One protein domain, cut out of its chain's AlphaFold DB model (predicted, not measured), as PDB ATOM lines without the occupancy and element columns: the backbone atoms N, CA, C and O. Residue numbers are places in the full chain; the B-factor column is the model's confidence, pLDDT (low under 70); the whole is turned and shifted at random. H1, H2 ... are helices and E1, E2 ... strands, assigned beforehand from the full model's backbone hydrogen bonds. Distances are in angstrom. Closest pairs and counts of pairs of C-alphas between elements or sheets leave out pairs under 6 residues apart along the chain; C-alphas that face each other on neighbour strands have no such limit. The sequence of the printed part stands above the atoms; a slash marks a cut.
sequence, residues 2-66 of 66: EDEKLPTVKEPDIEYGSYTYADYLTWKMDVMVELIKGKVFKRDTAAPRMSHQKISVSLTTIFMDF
ATOM      1  N   GLU A   2      11.098  35.560  58.475       44.75
ATOM      2  CA  GLU A   2      10.932  34.411  57.594       44.75
ATOM      3  C   GLU A   2      10.934  34.945  56.165       44.75
ATOM      4  O   GLU A   2      10.098  35.775  55.813       44.75
ATOM      5  N   ASP A   3      11.932  34.541  55.381       55.66
ATOM      6  CA  ASP A   3      11.916  34.713  53.937       55.66
ATOM      7  C   ASP A   3      10.669  33.986  53.428       55.66
ATOM      8  O   ASP A   3      10.651  32.753  53.346       55.66
ATOM      9  N   GLU A   4       9.597  34.732  53.154       60.34
ATOM     10  CA  GLU A   4       8.425  34.202  52.468       60.34
ATOM     11  C   GLU A   4       8.900  33.678  51.113       60.34
ATOM     12  O   GLU A   4       9.089  34.425  50.152       60.34
ATOM     13  N   LYS A   5       9.168  32.368  51.051       56.12
ATOM     14  CA  LYS A   5       9.440  31.651  49.810       56.12
ATOM     15  C   LYS A   5       8.276  31.941  48.878       56.12
ATOM     16  O   LYS A   5       7.177  31.425  49.081       56.12
ATOM     17  N   LEU A   6       8.545  32.770  47.870       57.22
ATOM     18  CA  LEU A   6       7.636  33.024  46.762       57.22
ATOM     19  C   LEU A   6       7.067  31.679  46.293       57.22
ATOM     20  O   LEU A   6       7.836  30.717  46.181       57.22
ATOM     21  N   PRO A   7       5.748  31.578  46.054       58.59
ATOM     22  CA  PRO A   7       5.139  30.329  45.629       58.59
ATOM     23  C   PRO A   7       5.837  29.858  44.354       58.59
ATOM     24  O   PRO A   7       5.722  30.480  43.299       58.59
ATOM     25  N   THR A   8       6.609  28.777  44.462       61.31
ATOM     26  CA  THR A   8       7.308  28.181  43.329       61.31
ATOM     27  C   THR A   8       6.257  27.578  42.411       61.31
ATOM     28  O   THR A   8       5.703  26.512  42.687       61.31
ATOM     29  N   VAL A   9       5.940  28.298  41.333       70.06
ATOM     30  CA  VAL A   9       5.064  27.804  40.271       70.06
ATOM     31  C   VAL A   9       5.729  26.566  39.676       70.06
ATOM     32  O   VAL A   9       6.853  26.632  39.185       70.06
ATOM     33  N   LYS A  10       5.052  25.417  39.767       73.25
ATOM     34  CA  LYS A  10       5.502  24.191  39.106       73.25
ATOM     35  C   LYS A  10       5.253  24.346  37.615       73.25
ATOM     36  O   LYS A  10       4.101  24.373  37.184       73.25
ATOM     37  N   GLU A  11       6.328  24.490  36.856       72.69
ATOM     38  CA  GLU A  11       6.238  24.585  35.407       72.69
ATOM     39  C   GLU A  11       5.922  23.210  34.796       72.69
ATOM     40  O   GLU A  11       6.267  22.183  35.384       72.69
ATOM     41  N   PRO A  12       5.221  23.160  33.651       74.44
ATOM     42  CA  PRO A  12       4.988  21.906  32.944       74.44
ATOM     43  C   PRO A  12       6.318  21.294  32.480       74.44
ATOM     44  O   PRO A  12       7.178  22.027  32.003       74.44
ATOM     45  N   ASP A  13       6.438  19.961  32.488       68.25
ATOM     46  CA  ASP A  13       7.626  19.209  32.017       68.25
ATOM     47  C   ASP A  13       7.868  19.296  30.490       68.25
ATOM     48  O   ASP A  13       8.576  18.483  29.894       68.25
ATOM     49  N   ILE A  14       7.236  20.254  29.815       69.44
ATOM     50  CA  ILE A  14       7.372  20.472  28.381       69.44
ATOM     51  C   ILE A  14       8.534  21.440  28.184       69.44
ATOM     52  O   ILE A  14       8.540  22.528  28.752       69.44
ATOM     53  N   GLU A  15       9.501  21.068  27.349       69.56
ATOM     54  CA  GLU A  15      10.617  21.943  26.994       69.56
ATOM     55  C   GLU A  15      10.088  23.138  26.179       69.56
ATOM     56  O   GLU A  15       9.815  23.055  24.977       69.56
ATOM     57  N   TYR A  16       9.837  24.250  26.869       68.75
ATOM     58  CA  TYR A  16       9.463  25.517  26.255       68.75
ATOM     59  C   TYR A  16      10.714  26.248  25.750       68.75
ATOM     60  O   TYR A  16      11.836  25.895  26.096       68.75
ATOM     61  N   GLY A  17      10.527  27.239  24.870       70.44
ATOM     62  CA  GLY A  17      11.619  28.063  24.339       70.44
ATOM     63  C   GLY A  17      12.391  28.858  25.406       70.44
ATOM     64  O   GLY A  17      12.340  28.576  26.593       70.44
ATOM     65  N   SER A  18      13.108  29.899  24.987       80.44
ATOM     66  CA  SER A  18      14.127  30.589  25.797       80.44
ATOM     67  C   SER A  18      13.664  31.260  27.102       80.44
ATOM     68  O   SER A  18      14.524  31.739  27.834       80.44
ATOM     69  N   TYR A  19      12.360  31.339  27.379       84.00
ATOM     70  CA  TYR A  19      11.815  32.023  28.554       84.00
ATOM     71  C   TYR A  19      10.763  31.176  29.268       84.00
ATOM     72  O   TYR A  19       9.881  30.591  28.631       84.00
ATOM     73  N   THR A  20      10.841  31.169  30.592       82.56
ATOM     74  CA  THR A  20       9.941  30.457  31.500       82.56
ATOM     75  C   THR A  20       8.770  31.339  31.949       82.56
ATOM     76  O   THR A  20       8.745  32.550  31.696       82.56
ATOM     77  N   TYR A  21       7.769  30.755  32.612       83.00
ATOM     78  CA  TYR A  21       6.661  31.547  33.152       83.00
ATOM     79  C   TYR A  21       7.134  32.425  34.314       83.00
ATOM     80  O   TYR A  21       6.711  33.577  34.435       83.00
ATOM     81  N   ALA A  22       8.050  31.903  35.133       84.62
ATOM     82  CA  ALA A  22       8.681  32.677  36.195       84.62
ATOM     83  C   ALA A  22       9.406  33.917  35.645       84.62
ATOM     84  O   ALA A  22       9.262  35.002  36.212       84.62
ATOM     85  N   ASP A  23      10.101  33.793  34.509       84.94
ATOM     86  CA  ASP A  23      10.780  34.927  33.870       84.94
ATOM     87  C   ASP A  23       9.788  36.032  33.495       84.94
ATOM     88  O   ASP A  23      10.021  37.196  33.822       84.94
ATOM     89  N   TYR A  24       8.652  35.673  32.883       84.12
ATOM     90  CA  TYR A  24       7.608  36.627  32.488       84.12
ATOM     91  C   TYR A  24       7.101  37.477  33.662       84.12
ATOM     92  O   TYR A  24       6.903  38.681  33.505       84.12
ATOM     93  N   LEU A  25       6.945  36.889  34.854       84.31
ATOM     94  CA  LEU A  25       6.476  37.614  36.044       84.31
ATOM     95  C   LEU A  25       7.466  38.678  36.542       84.31
ATOM     96  O   LEU A  25       7.067  39.603  37.250       84.31
ATOM     97  N   THR A  26       8.748  38.565  36.188       87.56
ATOM     98  CA  THR A  26       9.788  39.520  36.609       87.56
ATOM     99  C   THR A  26       9.957  40.702  35.656       87.56
ATOM    100  O   THR A  26      10.658  41.665  35.980       87.56
ATOM    101  N   TRP A  27       9.344  40.652  34.473       88.12
ATOM    102  CA  TRP A  27       9.583  41.644  33.436       88.12
ATOM    103  C   TRP A  27       8.987  43.004  33.790       88.12
ATOM    104  O   TRP A  27       7.811  43.140  34.117       88.12
ATOM    105  N   LYS A  28       9.817  44.041  33.656       87.12
ATOM    106  CA  LYS A  28       9.397  45.443  33.698       87.12
ATOM    107  C   LYS A  28       9.514  46.005  32.291       87.12
ATOM    108  O   LYS A  28      10.605  46.363  31.856       87.12
ATOM    109  N   MET A  29       8.406  46.003  31.565       85.94
ATOM    110  CA  MET A  29       8.332  46.482  30.188       85.94
ATOM    111  C   MET A  29       7.189  47.483  30.067       85.94
ATOM    112  O   MET A  29       6.134  47.289  30.663       85.94
ATOM    113  N   ASP A  30       7.388  48.522  29.259       84.69
ATOM    114  CA  ASP A  30       6.362  49.543  29.001       84.69
ATOM    115  C   ASP A  30       5.269  49.061  28.031       84.69
ATOM    116  O   ASP A  30       4.245  49.718  27.852       84.69
ATOM    117  N   VAL A  31       5.487  47.908  27.391       82.00
ATOM    118  CA  VAL A  31       4.590  47.315  26.396       82.00
ATOM    119  C   VAL A  31       4.098  45.948  26.850       82.00
ATOM    120  O   VAL A  31       4.825  45.181  27.481       82.00
ATOM    121  N   MET A  32       2.858  45.621  26.488       83.31
ATOM    122  CA  MET A  32       2.285  44.308  26.772       83.31
ATOM    123  C   MET A  32       2.817  43.274  25.774       83.31
ATOM    124  O   MET A  32       2.774  43.470  24.556       83.31
ATOM    125  N   VAL A  33       3.291  42.147  26.296       87.19
ATOM    126  CA  VAL A  33       3.797  41.019  25.509       87.19
ATOM    127  C   VAL A  33       3.120  39.728  25.947       87.19
ATOM    128  O   VAL A  33       2.703  39.594  27.094       87.19
ATOM    129  N   GLU A  34       3.003  38.776  25.030       86.69
ATOM    130  CA  GLU A  34       2.437  37.454  25.292       86.69
ATOM    131  C   GLU A  34       3.557  36.412  25.242       86.69
ATOM    132  O   GLU A  34       4.331  36.365  24.283       86.69
ATOM    133  N   LEU A  35       3.649  35.574  26.277       86.69
ATOM    134  CA  LEU A  35       4.561  34.434  26.315       86.69
ATOM    135  C   LEU A  35       3.796  33.164  25.926       86.69
ATOM    136  O   LEU A  35       2.990  32.652  26.699       86.69
ATOM    137  N   ILE A  36       4.061  32.635  24.731       86.19
ATOM    138  CA  ILE A  36       3.412  31.420  24.224       86.19
ATOM    139  C   ILE A  36       4.496  30.384  23.936       86.19
ATOM    140  O   ILE A  36       5.325  30.562  23.043       86.19
ATOM    141  N   LYS A  37       4.486  29.282  24.699       83.00
ATOM    142  CA  LYS A  37       5.467  28.182  24.601       83.00
ATOM    143  C   LYS A  37       6.934  28.647  24.686       83.00
ATOM    144  O   LYS A  37       7.786  28.179  23.932       83.00
ATOM    145  N   GLY A  38       7.224  29.603  25.565       82.56
ATOM    146  CA  GLY A  38       8.571  30.158  25.741       82.56
ATOM    147  C   GLY A  38       9.036  31.107  24.628       82.56
ATOM    148  O   GLY A  38      10.220  31.427  24.545       82.56
ATOM    149  N   LYS A  39       8.124  31.558  23.756       84.81
ATOM    150  CA  LYS A  39       8.374  32.587  22.733       84.81
ATOM    151  C   LYS A  39       7.574  33.849  23.036       84.81
ATOM    152  O   LYS A  39       6.406  33.762  23.412       84.81
ATOM    153  N   VAL A  40       8.200  35.006  22.835       86.88
ATOM    154  CA  VAL A  40       7.620  36.324  23.131       86.88
ATOM    155  C   VAL A  40       6.981  36.920  21.888       86.88
ATOM    156  O   VAL A  40       7.632  37.043  20.850       86.88
ATOM    157  N   PHE A  41       5.730  37.344  22.014       85.12
ATOM    158  CA  PHE A  41       4.979  38.036  20.974       85.12
ATOM    159  C   PHE A  41       4.624  39.440  21.456       85.12
ATOM    160  O   PHE A  41       4.132  39.620  22.568       85.12
ATOM    161  N   LYS A  42       4.870  40.460  20.629       82.12
ATOM    162  CA  LYS A  42       4.456  41.833  20.946       82.12
ATOM    163  C   LYS A  42       2.956  41.969  20.714       82.12
ATOM    164  O   LYS A  42       2.468  41.638  19.631       82.12
ATOM    165  N   ARG A  43       2.226  42.506  21.690       73.44
ATOM    166  CA  ARG A  43       0.795  42.788  21.508       73.44
ATOM    167  C   ARG A  43       0.558  43.934  20.520       73.44
ATOM    168  O   ARG A  43      -0.446  43.942  19.812       73.44
ATOM    169  N   ASP A  44       1.528  44.838  20.398       64.06
ATOM    170  CA  ASP A  44       1.482  46.036  19.545       64.06
ATOM    171  C   ASP A  44       1.283  45.736  18.052       64.06
ATOM    172  O   ASP A  44       0.828  46.593  17.297       64.06
ATOM    173  N   THR A  45       1.569  44.509  17.610       56.88
ATOM    174  CA  THR A  45       1.322  44.079  16.225       56.88
ATOM    175  C   THR A  45      -0.165  43.911  15.884       56.88
ATOM    176  O   THR A  45      -0.506  43.840  14.704       56.88
ATOM    177  N   ALA A  46      -1.062  43.896  16.878       63.16
ATOM    178  CA  ALA A  46      -2.512  43.807  16.700       63.16
ATOM    179  C   ALA A  46      -3.242  44.774  17.647       63.16
ATOM    180  O   ALA A  46      -3.959  44.357  18.557       63.16
ATOM    181  N   ALA A  47      -3.074  46.086  17.443       64.94
ATOM    182  CA  ALA A  47      -3.851  47.078  18.187       64.94
ATOM    183  C   ALA A  47      -5.361  46.778  18.041       64.94
ATOM    184  O   ALA A  47      -5.862  46.678  16.910       64.94
ATOM    185  N   PRO A  48      -6.109  46.605  19.148       67.75
ATOM    186  CA  PRO A  48      -7.509  46.226  19.077       67.75
ATOM    187  C   PRO A  48      -8.294  47.351  18.411       67.75
ATOM    188  O   PRO A  48      -8.421  48.456  18.939       67.75
ATOM    189  N   ARG A  49      -8.822  47.071  17.220       80.25
ATOM    190  CA  ARG A  49      -9.676  48.008  16.489       80.25
ATOM    191  C   ARG A  49     -10.934  48.312  17.303       80.25
ATOM    192  O   ARG A  49     -11.398  47.476  18.076       80.25
ATOM    193  N   MET A  50     -11.554  49.466  17.050       83.56
ATOM    194  CA  MET A  50     -12.829  49.839  17.684       83.56
ATOM    195  C   MET A  50     -13.905  48.751  17.536       83.56
ATOM    196  O   MET A  50     -14.697  48.538  18.449       83.56
ATOM    197  N   SER A  51     -13.902  48.015  16.419       87.12
ATOM    198  CA  SER A  51     -14.783  46.862  16.208       87.12
ATOM    199  C   SER A  51     -14.513  45.714  17.183       87.12
ATOM    200  O   SER A  51     -15.459  45.166  17.737       87.12
ATOM    201  N   HIS A  52     -13.241  45.381  17.428       86.12
ATOM    202  CA  HIS A  52     -12.850  44.361  18.399       86.12
ATOM    203  C   HIS A  52     -13.329  44.750  19.799       86.12
ATOM    204  O   HIS A  52     -13.996  43.960  20.457       86.12
ATOM    205  N   GLN A  53     -13.073  45.995  20.218       88.56
ATOM    206  CA  GLN A  53     -13.509  46.488  21.529       88.56
ATOM    207  C   GLN A  53     -15.032  46.439  21.688       88.56
ATOM    208  O   GLN A  53     -15.531  45.953  22.700       88.56
ATOM    209  N   LYS A  54     -15.780  46.875  20.666       92.69
ATOM    210  CA  LYS A  54     -17.248  46.857  20.696       92.69
ATOM    211  C   LYS A  54     -17.804  45.442  20.881       92.69
ATOM    212  O   LYS A  54     -18.725  45.254  21.672       92.69
ATOM    213  N   ILE A  55     -17.247  44.461  20.169       93.06
ATOM    214  CA  ILE A  55     -17.677  43.061  20.272       93.06
ATOM    215  C   ILE A  55     -17.304  42.486  21.643       93.06
ATOM    216  O   ILE A  55     -18.159  41.880  22.284       93.06
ATOM    217  N   SER A  56     -16.076  42.717  22.121       91.94
ATOM    218  CA  SER A  56     -15.637  42.244  23.440       91.94
ATOM    219  C   SER A  56     -16.525  42.777  24.565       91.94
ATOM    220  O   SER A  56     -16.997  41.985  25.372       91.94
ATOM    221  N   VAL A  57     -16.823  44.082  24.579       92.81
ATOM    222  CA  VAL A  57     -17.695  44.690  25.599       92.81
ATOM    223  C   VAL A  57     -19.107  44.114  25.533       92.81
ATOM    224  O   VAL A  57     -19.650  43.726  26.562       92.81
ATOM    225  N   SER A  58     -19.685  44.000  24.332       94.88
ATOM    226  CA  SER A  58     -21.021  43.420  24.164       94.88
ATOM    227  C   SER A  58     -21.096  41.987  24.692       94.88
ATOM    228  O   SER A  58     -22.090  41.623  25.312       94.88
ATOM    229  N   LEU A  59     -20.062  41.178  24.447       94.75
ATOM    230  CA  LEU A  59     -19.996  39.806  24.939       94.75
ATOM    231  C   LEU A  59     -19.860  39.761  26.466       94.75
ATOM    232  O   LEU A  59     -20.531  38.964  27.113       94.75
ATOM    233  N   THR A  60     -19.031  40.634  27.043       94.75
ATOM    234  CA  THR A  60     -18.888  40.755  28.498       94.75
ATOM    235  C   THR A  60     -20.214  41.100  29.168       94.75
ATOM    236  O   THR A  60     -20.544  40.477  30.171       94.75
ATOM    237  N   THR A  61     -20.996  42.034  28.614       94.25
ATOM    238  CA  THR A  61     -22.315  42.389  29.161       94.25
ATOM    239  C   THR A  61     -23.256  41.184  29.194       94.25
ATOM    240  O   THR A  61     -23.828  40.905  30.238       94.25
ATOM    241  N   ILE A  62     -23.325  40.401  28.109       95.31
ATOM    242  CA  ILE A  62     -24.163  39.188  28.053       95.31
ATOM    243  C   ILE A  62     -23.813  38.202  29.179       95.31
ATOM    244  O   ILE A  62     -24.710  37.608  29.765       95.31
ATOM    245  N   PHE A  63     -22.525  38.017  29.484       93.31
ATOM    246  CA  PHE A  63     -22.100  37.112  30.558       93.31
ATOM    247  C   PHE A  63     -22.330  37.664  31.968       93.31
ATOM    248  O   PHE A  63     -22.404  36.870  32.900       93.31
ATOM    249  N   MET A  64     -22.399  38.987  32.140       91.50
ATOM    250  CA  MET A  64     -22.637  39.610  33.449       91.50
ATOM    251  C   MET A  64     -24.124  39.745  33.799       91.50
ATOM    252  O   MET A  64     -24.442  39.958  34.964       91.50
ATOM    253  N   ASP A  65     -25.017  39.608  32.818       80.38
ATOM    254  CA  ASP A  65     -26.472  39.661  33.010       80.38
ATOM    255  C   ASP A  65     -27.087  38.303  33.449       80.38
ATOM    256  O   ASP A  65     -28.311  38.193  33.553       80.38
ATOM    257  N   PHE A  66     -26.262  37.273  33.699       65.12
ATOM    258  CA  PHE A  66     -26.649  35.957  34.239       65.12
ATOM    259  C   PHE A  66     -26.330  35.848  35.734       65.12
ATOM    260  O   PHE A  66     -27.207  35.360  36.483       65.12
TER     261      PHE A  66
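AT A GLANCE: This is residues 2 to 66 of the 66 residues of an uncharacterized protein of Algoriphagus alkaliphilus (UniProt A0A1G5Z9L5). A small, loosely built body, made of the two-strand hairpin E1 and E2 with the short helix H1 near E1, has a long arm at one end: residues 45 to 66 stick out from it and end in the longest helix, H3, which stands by itself. At the other end residues 2 to 7 stick out as a thin tail, part of the unnamed stretch of residues 2 to 20. The printed part has 65 residues with three named helices and two named strands, in the order H1, E1, E2, H2, H3; the sheet has the order E1 - E2 and is antiparallel, and the class is mixed, helices and strands. The whole is extended, with a radius of gyration of the C-alphas of 17.1 A, and the C-alphas span 44 by 32 by 26 A.

HOW THE PARTS SIT: After residues 2 to 20 comes H1, residues 21 to 26. Its closest approach to E1, residues 33 to 36, is between the C-alphas of Tyr 24 and Leu 35, 7.2 A apart. E1 and E2, residues 39 to 42, are a hairpin of antiparallel neighbours, with 150 degrees between their directions; C-alphas 34 and 41 face each other at 5.0 A. N 34 and O 41 are within hydrogen-bond range at 2.8 A, as are N 39 and O 36 at 3.1 A. E2 is joined by a tight link, with no residue between them, to H2, residues 43 to 46. The closest C-alphas of E1 and H2 are those of Val 33 and Arg 43, 5.3 A apart. H3, residues 50 to 64, is apart from H1, E1, E2 and H2. In H3 every O i to N i+4 pair is within hydrogen-bond range, in H1 1 of 2 is, and H2 is too short for such a pair.

IN THESE COORDINATES: H1 begins with C-alpha 21 at (6.661, 31.547, 33.152) and is 9.2 A long from first to last C-alpha. E1 measures 9.7 A, E2 10.2 A and H2 5.9 A. H3 is 21.2 A long, from C-alpha 50 at (-12.829, 49.839, 17.684) to C-alpha 64 at (-22.637, 39.610, 33.449).

THE WHOLE: The two C-alphas farthest apart are those of Glu 2 and Ser 51, at 50.3 A. The printed part has no cut. The link from H1 to E1, 6 residues, is short, and the links E1 to E2, E2 to H2 and H2 to H3 are tight. The mean pLDDT of the printed part is 79.1; 17 residues are under 70, namely residues 2 to 8, 13 to 16, 44 to 48 and residue 66.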